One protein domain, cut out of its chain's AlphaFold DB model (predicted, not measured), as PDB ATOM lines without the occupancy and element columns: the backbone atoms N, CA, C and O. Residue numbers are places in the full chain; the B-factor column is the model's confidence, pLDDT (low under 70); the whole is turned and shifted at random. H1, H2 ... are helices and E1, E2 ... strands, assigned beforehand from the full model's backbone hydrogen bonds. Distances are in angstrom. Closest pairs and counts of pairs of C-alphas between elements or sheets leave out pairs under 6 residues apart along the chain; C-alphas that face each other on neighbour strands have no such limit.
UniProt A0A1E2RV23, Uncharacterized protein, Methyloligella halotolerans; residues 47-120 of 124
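What this domain is: This is residues 47 to 120 of the 124 residues of an uncharacterized protein of Methyloligella halotolerans (UniProt A0A1E2RV23). Picture a small compact head with one long straight helix sticking out of it as an arm. The head, residues 47 to 97, holds the two-strand hairpin of E1 and E2, the helix H2 near that hairpin, the short helix H1, and the first part of H3, on which H1 packs; residues 98 to 120, of which 98 to 118 belong to H3, stick out. The printed part has 74 residues with three named helices and two named strands, in the order H1, E1, E2, H2, H3; the sheet is E1 - E2, antiparallel, and the class is mostly helix. The whole is only just loose, close to extended, with a radius of gyration of the C-alphas of 16.6 A, and it spans 54 by 22 by 21 A, the arm making the length.

Where its parts are: Begin at C-alpha 47, at (109.798, -100.661, -40.444), where H1 runs over residues 47 to 50. After a short link, look for E1 at residues 61 to 64, 10.5 A long, and after a tight link for E2 at residues 70 to 73, 10.0 A long. H2 follows at residues 76 to 84 and measures 12.7 A. Find C-alpha 86 at (115.156, -102.447, -33.074); from there H3, residues 86 to 118, runs 46.7 A to C-alpha 118 at (69.968, -107.849, -43.571).

How they stand to each other: Look first at H1, which touches H3 at residues 89 to 97 alone; their closest C-alphas, of Ala 50 and Ala 93, are 4.1 A apart. H1 and H2 only just touch, with 3 pairs of C-alphas within 8 A, the closest those of Met 47 and Ser 78 at 6.1 A. E1 and E2 form a hairpin, antiparallel at 150 degrees; you will find N 63 and O 71 at 2.9 A and N 71 and O 63 at 2.8 A, both within hydrogen-bond range. The closest C-alphas of E2 and H2, of Phe 73 and Lys 79, are 6.2 A apart. H2 and H3 are close but not clearly touching, with the C-alphas of Phe 82 and Asn 89 closest at 6.5 A; they run opposite ways at a steep tilt of 69 degrees, only just short of about perpendicular. E1 and E2 are both apart from H3. In H2 and H3 every O i to N i+4 pair is within hydrogen-bond range, and H1 is too short for such a pair.

The domain as a whole: The two C-alphas farthest apart, of Glu 84 and Ser 120, are 55.1 A from each other. Without residues 98 to 120, which stand free, the body spans 24 by 23 by 18 A. The printed part has no cut, and no link is long. The mean pLDDT of the printed part is 78.7; look at residues 105 to 120 for the values under 70.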
ATOM      1  N   MET A  47     109.545-102.108 -40.430       82.81
ATOM      2  CA  MET A  47     109.798-100.661 -40.444       82.81
ATOM      3  C   MET A  47     108.630 -99.864 -41.046       82.81
ATOM      4  O   MET A  47     108.288 -98.776 -40.573       82.81
ATOM      5  N   GLY A  48     107.980-100.422 -42.074       83.44
ATOM      6  CA  GLY A  48     106.765 -99.856 -42.650       83.44
ATOM      7  C   GLY A  48     105.665 -99.752 -41.597       83.44
ATOM      8  O   GLY A  48     105.124 -98.668 -41.387       83.44
ATOM      9  N   LEU A  49     105.395-100.839 -40.872       84.44
ATOM     10  CA  LEU A  49     104.378-100.876 -39.820       84.44
ATOM     11  C   LEU A  49     104.709 -99.958 -38.642       84.44
ATOM     12  O   LEU A  49     103.811 -99.268 -38.160       84.44
ATOM     13  N   ALA A  50     105.981 -99.875 -38.242       84.81
ATOM     14  CA  ALA A  50     106.450 -98.904 -37.252       84.81
ATOM     15  C   ALA A  50     106.164 -97.456 -37.697       84.81
ATOM     16  O   ALA A  50     105.762 -96.614 -36.894       84.81
ATOM     17  N   SER A  51     106.272 -97.194 -39.004       83.75
ATOM     18  CA  SER A  51     105.929 -95.918 -39.649       83.75
ATOM     19  C   SER A  51     104.436 -95.783 -40.000       83.75
ATOM     20  O   SER A  51     104.044 -94.842 -40.689       83.75
ATOM     21  N   LYS A  52     103.585 -96.717 -39.546       82.88
ATOM     22  CA  LYS A  52     102.138 -96.819 -39.838       82.88
ATOM     23  C   LYS A  52     101.774 -97.081 -41.308       82.88
ATOM     24  O   LYS A  52     100.610 -96.919 -41.690       82.88
ATOM     25  N   GLN A  53     102.730 -97.532 -42.112       81.00
ATOM     26  CA  GLN A  53     102.573 -97.903 -43.518       81.00
ATOM     27  C   GLN A  53     102.456 -99.425 -43.683       81.00
ATOM     28  O   GLN A  53     103.205-100.201 -43.100       81.00
ATOM     29  N   GLN A  54     101.509 -99.873 -44.506       79.31
ATOM     30  CA  GLN A  54     101.300-101.297 -44.784       79.31
ATOM     31  C   GLN A  54     101.983-101.667 -46.097       79.31
ATOM     32  O   GLN A  54     101.356-101.670 -47.152       79.31
ATOM     33  N   VAL A  55     103.277-101.965 -46.026       79.12
ATOM     34  CA  VAL A  55     104.047-102.405 -47.193       79.12
ATOM     35  C   VAL A  55     104.161-103.919 -47.140       79.12
ATOM     36  O   VAL A  55     104.895-104.455 -46.312       79.12
ATOM     37  N   LYS A  56     103.389-104.607 -47.983       79.19
ATOM     38  CA  LYS A  56     103.493-106.059 -48.134       79.19
ATOM     39  C   LYS A  56     104.685-106.366 -49.029       79.19
ATOM     40  O   LYS A  56     104.796-105.768 -50.097       79.19
ATOM     41  N   THR A  57     105.558-107.267 -48.601       81.44
ATOM     42  CA  THR A  57     106.727-107.655 -49.392       81.44
ATOM     43  C   THR A  57     106.871-109.156 -49.462       81.44
ATOM     44  O   THR A  57     106.309-109.889 -48.653       81.44
ATOM     45  N   ASP A  58     107.673-109.612 -50.416       78.94
ATOM     46  CA  ASP A  58     108.018-111.023 -50.577       78.94
ATOM     47  C   ASP A  58     109.030-111.513 -49.523       78.94
ATOM     48  O   ASP A  58     109.607-112.585 -49.669       78.94
ATOM     49  N   CYS A  59     109.278-110.730 -48.461       76.00
ATOM     50  CA  CYS A  59     110.256-111.033 -47.411       76.00
ATOM     51  C   CYS A  59     111.676-111.339 -47.935       76.00
ATOM     52  O   CYS A  59     112.449-112.021 -47.259       76.00
ATOM     53  N   SER A  60     112.037-110.805 -49.114       83.19
ATOM     54  CA  SER A  60     113.348-111.014 -49.750       83.19
ATOM     55  C   SER A  60     114.506-110.631 -48.832       83.19
ATOM     56  O   SER A  60     115.549-111.275 -48.851       83.19
ATOM     57  N   ILE A  61     114.299-109.617 -47.989       82.38
ATOM     58  CA  ILE A  61     115.233-109.227 -46.939       82.38
ATOM     59  C   ILE A  61     114.558-109.482 -45.601       82.38
ATOM     60  O   ILE A  61     113.588-108.816 -45.244       82.38
ATOM     61  N   ASN A  62     115.067-110.467 -44.870       85.44
ATOM     62  CA  ASN A  62     114.582-110.822 -43.546       85.44
ATOM     63  C   ASN A  62     115.701-110.714 -42.506       85.44
ATOM     64  O   ASN A  62     116.894-110.768 -42.820       85.44
ATOM     65  N   TRP A  63     115.304-110.494 -41.259       84.81
ATOM     66  CA  TRP A  63     116.201-110.479 -40.113       84.81
ATOM     67  C   TRP A  63     115.508-111.116 -38.914       84.81
ATOM     68  O   TRP A  63     114.334-110.850 -38.660       84.81
ATOM     69  N   ILE A  64     116.231-111.975 -38.201       84.62
ATOM     70  CA  ILE A  64     115.734-112.629 -36.993       84.62
ATOM     71  C   ILE A  64     116.110-111.740 -35.812       84.62
ATOM     72  O   ILE A  64     117.294-111.488 -35.584       84.62
ATOM     73  N   GLY A  65     115.097-111.251 -35.102       80.00
ATOM     74  CA  GLY A  65     115.285-110.435 -33.912       80.00
ATOM     75  C   GLY A  65     115.820-111.224 -32.716       80.00
ATOM     76  O   GLY A  65     115.817-112.459 -32.728       80.00
ATOM     77  N   PRO A  66     116.258-110.529 -31.651       77.19
ATOM     78  CA  PRO A  66     116.700-111.167 -30.405       77.19
ATOM     79  C   PRO A  66     115.593-112.008 -29.743       77.19
ATOM     80  O   PRO A  66     115.864-112.927 -28.977       77.19
ATOM     81  N   ASP A  67     114.339-111.733 -30.081       79.00
ATOM     82  CA  ASP A  67     113.133-112.440 -29.669       79.00
ATOM     83  C   ASP A  67     112.809-113.671 -30.541       79.00
ATOM     84  O   ASP A  67     111.742-114.266 -30.400       79.00
ATOM     85  N   ASN A  68     113.728-114.079 -31.430       81.06
ATOM     86  CA  ASN A  68     113.568-115.187 -32.384       81.06
ATOM     87  C   ASN A  68     112.381-115.015 -33.352       81.06
ATOM     88  O   ASN A  68     111.911-115.984 -33.953       81.06
ATOM     89  N   LYS A  69     111.902-113.781 -33.547       82.81
ATOM     90  CA  LYS A  69     110.890-113.462 -34.558       82.81
ATOM     91  C   LYS A  69     111.554-113.081 -35.876       82.81
ATOM     92  O   LYS A  69     112.540-112.349 -35.907       82.81
ATOM     93  N   LEU A  70     110.993-113.573 -36.980       85.88
ATOM     94  CA  LEU A  70     111.465-113.271 -38.330       85.88
ATOM     95  C   LEU A  70     110.785-112.002 -38.843       85.88
ATOM     96  O   LEU A  70     109.599-112.023 -39.160       85.88
ATOM     97  N   TYR A  71     111.529-110.908 -38.947       84.94
ATOM     98  CA  TYR A  71     111.046-109.633 -39.467       84.94
ATOM     99  C   TYR A  71     111.369-109.490 -40.951       84.94
ATOM    100  O   TYR A  71     112.502-109.720 -41.372       84.94
ATOM    101  N   CYS A  72     110.376-109.079 -41.739       86.88
ATOM    102  CA  CYS A  72     110.535-108.820 -43.166       86.88
ATOM    103  C   CYS A  72     110.773-107.332 -43.441       86.88
ATOM    104  O   CYS A  72     110.178-106.460 -42.803       86.88
ATOM    105  N   PHE A  73     111.608-107.039 -44.435       85.56
ATOM    106  CA  PHE A  73     111.944-105.693 -44.885       85.56
ATOM    107  C   PHE A  73     111.807-105.571 -46.401       85.56
ATOM    108  O   PHE A  73     111.994-106.533 -47.145       85.56
ATOM    109  N   SER A  74     111.447-104.369 -46.855       85.06
ATOM    110  CA  SER A  74     111.319-104.056 -48.282       85.06
ATOM    111  C   SER A  74     112.651-103.718 -48.941       85.06
ATOM    112  O   SER A  74     112.804-103.931 -50.136       85.06
ATOM    113  N   THR A  75     113.592-103.159 -48.181       86.12
ATOM    114  CA  THR A  75     114.899-102.704 -48.670       86.12
ATOM    115  C   THR A  75     115.952-102.861 -47.576       86.12
ATOM    116  O   THR A  75     115.608-102.824 -46.389       86.12
ATOM    117  N   ASP A  76     117.230-102.966 -47.952       86.19
ATOM    118  CA  ASP A  76     118.351-102.981 -47.000       86.19
ATOM    119  C   ASP A  76     118.379-101.721 -46.132       86.19
ATOM    120  O   ASP A  76     118.623-101.802 -44.933       86.19
ATOM    121  N   LYS A  77     118.016-100.562 -46.695       86.25
ATOM    122  CA  LYS A  77     117.929 -99.302 -45.944       86.25
ATOM    123  C   LYS A  77     116.915 -99.351 -44.810       86.25
ATOM    124  O   LYS A  77     117.183 -98.840 -43.728       86.25
ATOM    125  N   SER A  78     115.772-100.004 -45.020       82.81
ATOM    126  CA  SER A  78     114.799-100.221 -43.946       82.81
ATOM    127  C   SER A  78     115.329-101.157 -42.863       82.81
ATOM    128  O   SER A  78     114.966-100.983 -41.706       82.81
ATOM    129  N   LYS A  79     116.171-102.133 -43.221       85.44
ATOM    130  CA  LYS A  79     116.824-103.025 -42.257       85.44
ATOM    131  C   LYS A  79     117.887-102.279 -41.450       85.44
ATOM    132  O   LYS A  79     117.882-102.394 -40.234       85.44
ATOM    133  N   GLU A  80     118.753-101.496 -42.094       87.50
ATOM    134  CA  GLU A  80     119.767-100.673 -41.414       87.50
ATOM    135  C   GLU A  80     119.119 -99.721 -40.399       87.50
ATOM    136  O   GLU A  80     119.463 -99.769 -39.223       87.50
ATOM    137  N   ALA A  81     118.105 -98.955 -40.815       85.25
ATOM    138  CA  ALA A  81     117.379 -98.044 -39.923       85.25
ATOM    139  C   ALA A  81     116.647 -98.775 -38.781       85.25
ATOM    140  O   ALA A  81     116.488 -98.250 -37.680       85.25
ATOM    141  N   PHE A  82     116.195-100.007 -39.027       83.62
ATOM    142  CA  PHE A  82     115.595-100.833 -37.986       83.62
ATOM    143  C   PHE A  82     116.634-101.322 -36.973       83.62
ATOM    144  O   PHE A  82     116.325-101.389 -35.789       83.62
ATOM    145  N   LEU A  83     117.857-101.627 -37.416       86.38
ATOM    146  CA  LEU A  83     118.962-102.041 -36.549       86.38
ATOM    147  C   LEU A  83     119.492-100.905 -35.662       86.38
ATOM    148  O   LEU A  83     120.087-101.201 -34.630       86.38
ATOM    149  N   GLU A  84     119.260 -99.636 -36.015       87.69
ATOM    150  CA  GLU A  84     119.595 -98.501 -35.140       87.69
ATOM    151  C   GLU A  84     118.738 -98.492 -33.863       87.69
ATOM    152  O   GLU A  84     119.246 -98.239 -32.774       87.69
ATOM    153  N   HIS A  85     117.445 -98.815 -33.989       87.75
ATOM    154  CA  HIS A  85     116.488 -98.838 -32.878       87.75
ATOM    155  C   HIS A  85     115.512-100.024 -32.993       87.75
ATOM    156  O   HIS A  85     114.323 -99.828 -33.271       87.75
ATOM    157  N   PRO A  86     115.978-101.271 -32.807       84.19
ATOM    158  CA  PRO A  86     115.156-102.447 -33.074       84.19
ATOM    159  C   PRO A  86     113.967-102.537 -32.113       84.19
ATOM    160  O   PRO A  86     112.841-102.715 -32.562       84.19
ATOM    161  N   GLU A  87     114.176-102.337 -30.812       85.94
ATOM    162  CA  GLU A  87     113.118-102.469 -29.798       85.94
ATOM    163  C   GLU A  87     111.990-101.439 -29.974       85.94
ATOM    164  O   GLU A  87     110.812-101.808 -30.002       85.94
ATOM    165  N   ASP A  88     112.332-100.162 -30.176       88.75
ATOM    166  CA  ASP A  88     111.350 -99.094 -30.408       88.75
ATOM    167  C   ASP A  88     110.513 -99.352 -31.667       88.75
ATOM    168  O   ASP A  88     109.291 -99.159 -31.677       88.75
ATOM    169  N   ASN A  89     111.162 -99.798 -32.746       86.62
ATOM    170  CA  ASN A  89     110.488-100.079 -34.006       86.62
ATOM    171  C   ASN A  89     109.595-101.322 -33.908       86.62
ATOM    172  O   ASN A  89     108.475-101.297 -34.424       86.62
ATOM    173  N   ILE A  90     110.040-102.373 -33.209       85.31
ATOM    174  CA  ILE A  90     109.226-103.564 -32.922       85.31
ATOM    175  C   ILE A  90     107.978-103.164 -32.142       85.31
ATOM    176  O   ILE A  90     106.871-103.472 -32.581       85.31
ATOM    177  N   SER A  91     108.140-102.418 -31.047       88.94
ATOM    178  CA  SER A  91     107.024-102.018 -30.186       88.94
ATOM    179  C   SER A  91     105.980-101.190 -30.947       88.94
ATOM    180  O   SER A  91     104.775-101.442 -30.861       88.94
ATOM    181  N   ARG A  92     106.425-100.241 -31.783       88.56
ATOM    182  CA  ARG A  92     105.528 -99.446 -32.644       88.56
ATOM    183  C   ARG A  92     104.811-100.302 -33.687       88.56
ATOM    184  O   ARG A  92     103.616-100.097 -33.920       88.56
ATOM    185  N   ALA A  93     105.523-101.237 -34.318       87.00
ATOM    186  CA  ALA A  93     104.946-102.148 -35.300       87.00
ATOM    187  C   ALA A  93     103.909-103.086 -34.660       87.00
ATOM    188  O   ALA A  93     102.824-103.250 -35.221       87.00
ATOM    189  N   GLU A  94     104.191-103.623 -33.469       86.19
ATOM    190  CA  GLU A  94     103.269-104.443 -32.673       86.19
ATOM    191  C   GLU A  94     102.002-103.668 -32.319       86.19
ATOM    192  O   GLU A  94     100.911-104.091 -32.707       86.19
ATOM    193  N   ALA A  95     102.130-102.480 -31.725       88.75
ATOM    194  CA  ALA A  95     100.978-101.655 -31.363       88.75
ATOM    195  C   ALA A  95     100.081-101.328 -32.574       88.75
ATOM    196  O   ALA A  95      98.843-101.355 -32.492       88.75
ATOM    197  N   TYR A  96     100.685-101.033 -33.730       87.06
ATOM    198  CA  TYR A  96      99.931-100.771 -34.953       87.06
ATOM    199  C   TYR A  96      99.265-102.037 -35.503       87.06
ATOM    200  O   TYR A  96      98.101-101.991 -35.915       87.06
ATOM    201  N   PHE A  97      99.967-103.170 -35.492       84.94
ATOM    202  CA  PHE A  97      99.431-104.444 -35.954       84.94
ATOM    203  C   PHE A  97      98.259-104.908 -35.086       84.94
ATOM    204  O   PHE A  97      97.206-105.249 -35.622       84.94
ATOM    205  N   GLU A  98      98.373-104.828 -33.761       85.56
ATOM    206  CA  GLU A  98      97.290-105.138 -32.823       85.56
ATOM    207  C   GLU A  98      96.068-104.245 -33.041       85.56
ATOM    208  O   GLU A  98      94.947-104.742 -33.171       85.56
ATOM    209  N   THR A  99      96.277-102.933 -33.190       85.56
ATOM    210  CA  THR A  99      95.197-101.984 -33.502       85.56
ATOM    211  C   THR A  99      94.502-102.354 -34.815       85.56
ATOM    212  O   THR A  99      93.274-102.318 -34.916       85.56
ATOM    213  N   LYS A 100      95.266-102.759 -35.835       82.62
ATOM    214  CA  LYS A 100      94.717-103.217 -37.117       82.62
ATOM    215  C   LYS A 100      93.965-104.532 -36.989       82.62
ATOM    216  O   LYS A 100      92.908-104.662 -37.605       82.62
ATOM    217  N   GLN A 101      94.452-105.484 -36.200       76.44
ATOM    218  CA  GLN A 101      93.745-106.736 -35.938       76.44
ATOM    219  C   GLN A 101      92.430-106.481 -35.195       76.44
ATOM    220  O   GLN A 101      91.384-106.988 -35.607       76.44
ATOM    221  N   ALA A 102      92.444-105.611 -34.184       75.31
ATOM    222  CA  ALA A 102      91.246-105.166 -33.485       75.31
ATOM    223  C   ALA A 102      90.260-104.480 -34.444       75.31
ATOM    224  O   ALA A 102      89.081-104.831 -34.461       75.31
ATOM    225  N   ALA A 103      90.732-103.587 -35.318       72.50
ATOM    226  CA  ALA A 103      89.900-102.947 -36.338       72.50
ATOM    227  C   ALA A 103      89.349-103.953 -37.367       72.50
ATOM    228  O   ALA A 103      88.190-103.860 -37.772       72.50
ATOM    229  N   LYS A 104      90.132-104.964 -37.768       70.06
ATOM    230  CA  LYS A 104      89.688-106.034 -38.674       70.06
ATOM    231  C   LYS A 104      88.591-106.874 -38.012       70.06
ATOM    232  O   LYS A 104      87.564-107.115 -38.647       70.06
ATOM    233  N   ASN A 105      88.747-107.201 -36.730       65.88
ATOM    234  CA  ASN A 105      87.771-107.937 -35.918       65.88
ATOM    235  C   ASN A 105      86.511-107.112 -35.608       65.88
ATOM    236  O   ASN A 105      85.397-107.631 -35.596       65.88
ATOM    237  N   GLN A 106      86.638-105.799 -35.435       60.72
ATOM    238  CA  GLN A 106      85.489-104.900 -35.336       60.72
ATOM    239  C   GLN A 106      84.784-104.743 -36.683       60.72
ATOM    240  O   GLN A 106      83.557-104.683 -36.729       60.72
ATOM    241  N   SER A 107      85.523-104.740 -37.794       60.22
ATOM    242  CA  SER A 107      84.936-104.716 -39.134       60.22
ATOM    243  C   SER A 107      84.218-106.026 -39.465       60.22
ATOM    244  O   SER A 107      83.227-105.995 -40.192       60.22
ATOM    245  N   SER A 108      84.668-107.167 -38.927       60.78
ATOM    246  CA  SER A 108      83.957-108.441 -39.047       60.78
ATOM    247  C   SER A 108      82.746-108.473 -38.116       60.78
ATOM    248  O   SER A 108      81.670-108.801 -38.592       60.78
ATOM    249  N   CYS A 109      82.846-108.006 -36.865       60.69
ATOM    250  CA  CYS A 109      81.708-107.888 -35.943       60.69
ATOM    251  C   CYS A 109      80.632-106.917 -36.460       60.69
ATOM    252  O   CYS A 109      79.441-107.227 -36.435       60.69
ATOM    253  N   THR A 110      81.038-105.778 -37.025       66.62
ATOM    254  CA  THR A 110      80.136-104.807 -37.658       66.62
ATOM    255  C   THR A 110      79.535-105.389 -38.929       66.62
ATOM    256  O   THR A 110      78.318-105.358 -39.086       66.62
ATOM    257  N   ARG A 111      80.332-106.027 -39.801       60.28
ATOM    258  CA  ARG A 111      79.797-106.737 -40.976       60.28
ATOM    259  C   ARG A 111      78.851-107.865 -40.584       60.28
ATOM    260  O   ARG A 111      77.851-108.049 -41.263       60.28
ATOM    261  N   GLN A 112      79.107-108.579 -39.496       66.38
ATOM    262  CA  GLN A 112      78.296-109.703 -39.036       66.38
ATOM    263  C   GLN A 112      77.002-109.224 -38.376       66.38
ATOM    264  O   GLN A 112      75.940-109.758 -38.689       66.38
ATOM    265  N   ARG A 113      77.042-108.140 -37.589       65.06
ATOM    266  CA  ARG A 113      75.842-107.435 -37.106       65.06
ATOM    267  C   ARG A 113      75.017-106.851 -38.253       65.06
ATOM    268  O   ARG A 113      73.798-107.004 -38.263       65.06
ATOM    269  N   CYS A 114      75.650-106.228 -39.245       60.84
ATOM    270  CA  CYS A 114      74.963-105.705 -40.427       60.84
ATOM    271  C   CYS A 114      74.390-106.828 -41.307       60.84
ATOM    272  O   CYS A 114      73.282-106.691 -41.821       60.84
ATOM    273  N   ARG A 115      75.100-107.953 -41.461       63.56
ATOM    274  CA  ARG A 115      74.632-109.134 -42.206       63.56
ATOM    275  C   ARG A 115      73.460-109.809 -41.495       63.56
ATOM    276  O   ARG A 115      72.496-110.172 -42.161       63.56
ATOM    277  N   ALA A 116      73.494-109.896 -40.166       61.94
ATOM    278  CA  ALA A 116      72.394-110.417 -39.357       61.94
ATOM    279  C   ALA A 116      71.126-109.550 -39.459       61.94
ATOM    280  O   ALA A 116      70.033-110.094 -39.578       61.94
ATOM    281  N   ARG A 117      71.254-108.212 -39.504       59.28
ATOM    282  CA  ARG A 117      70.105-107.317 -39.758       59.28
ATOM    283  C   ARG A 117      69.539-107.469 -41.168       59.28
ATOM    284  O   ARG A 117      68.329-107.429 -41.336       59.28
ATOM    285  N   ARG A 118      70.399-107.661 -42.174       58.31
ATOM    286  CA  ARG A 118      69.968-107.849 -43.571       58.31
ATOM    287  C   ARG A 118      69.191-109.148 -43.787       58.31
ATOM    288  O   ARG A 118      68.329-109.187 -44.652       58.31
ATOM    289  N   ASN A 119      69.510-110.184 -43.014       63.22
ATOM    290  CA  ASN A 119      68.893-111.505 -43.116       63.22
ATOM    291  C   ASN A 119      67.729-111.709 -42.127       63.22
ATOM    292  O   ASN A 119      67.247-112.826 -41.964       63.22
ATOM    293  N   SER A 120      67.303-110.650 -41.428       46.66
ATOM    294  CA  SER A 120      66.111-110.706 -40.583       46.66
ATOM    295  C   SER A 120      64.861-110.657 -41.469       46.66
ATOM    296  O   SER A 120      64.766-109.753 -42.306       46.66
TER     297      SER A 120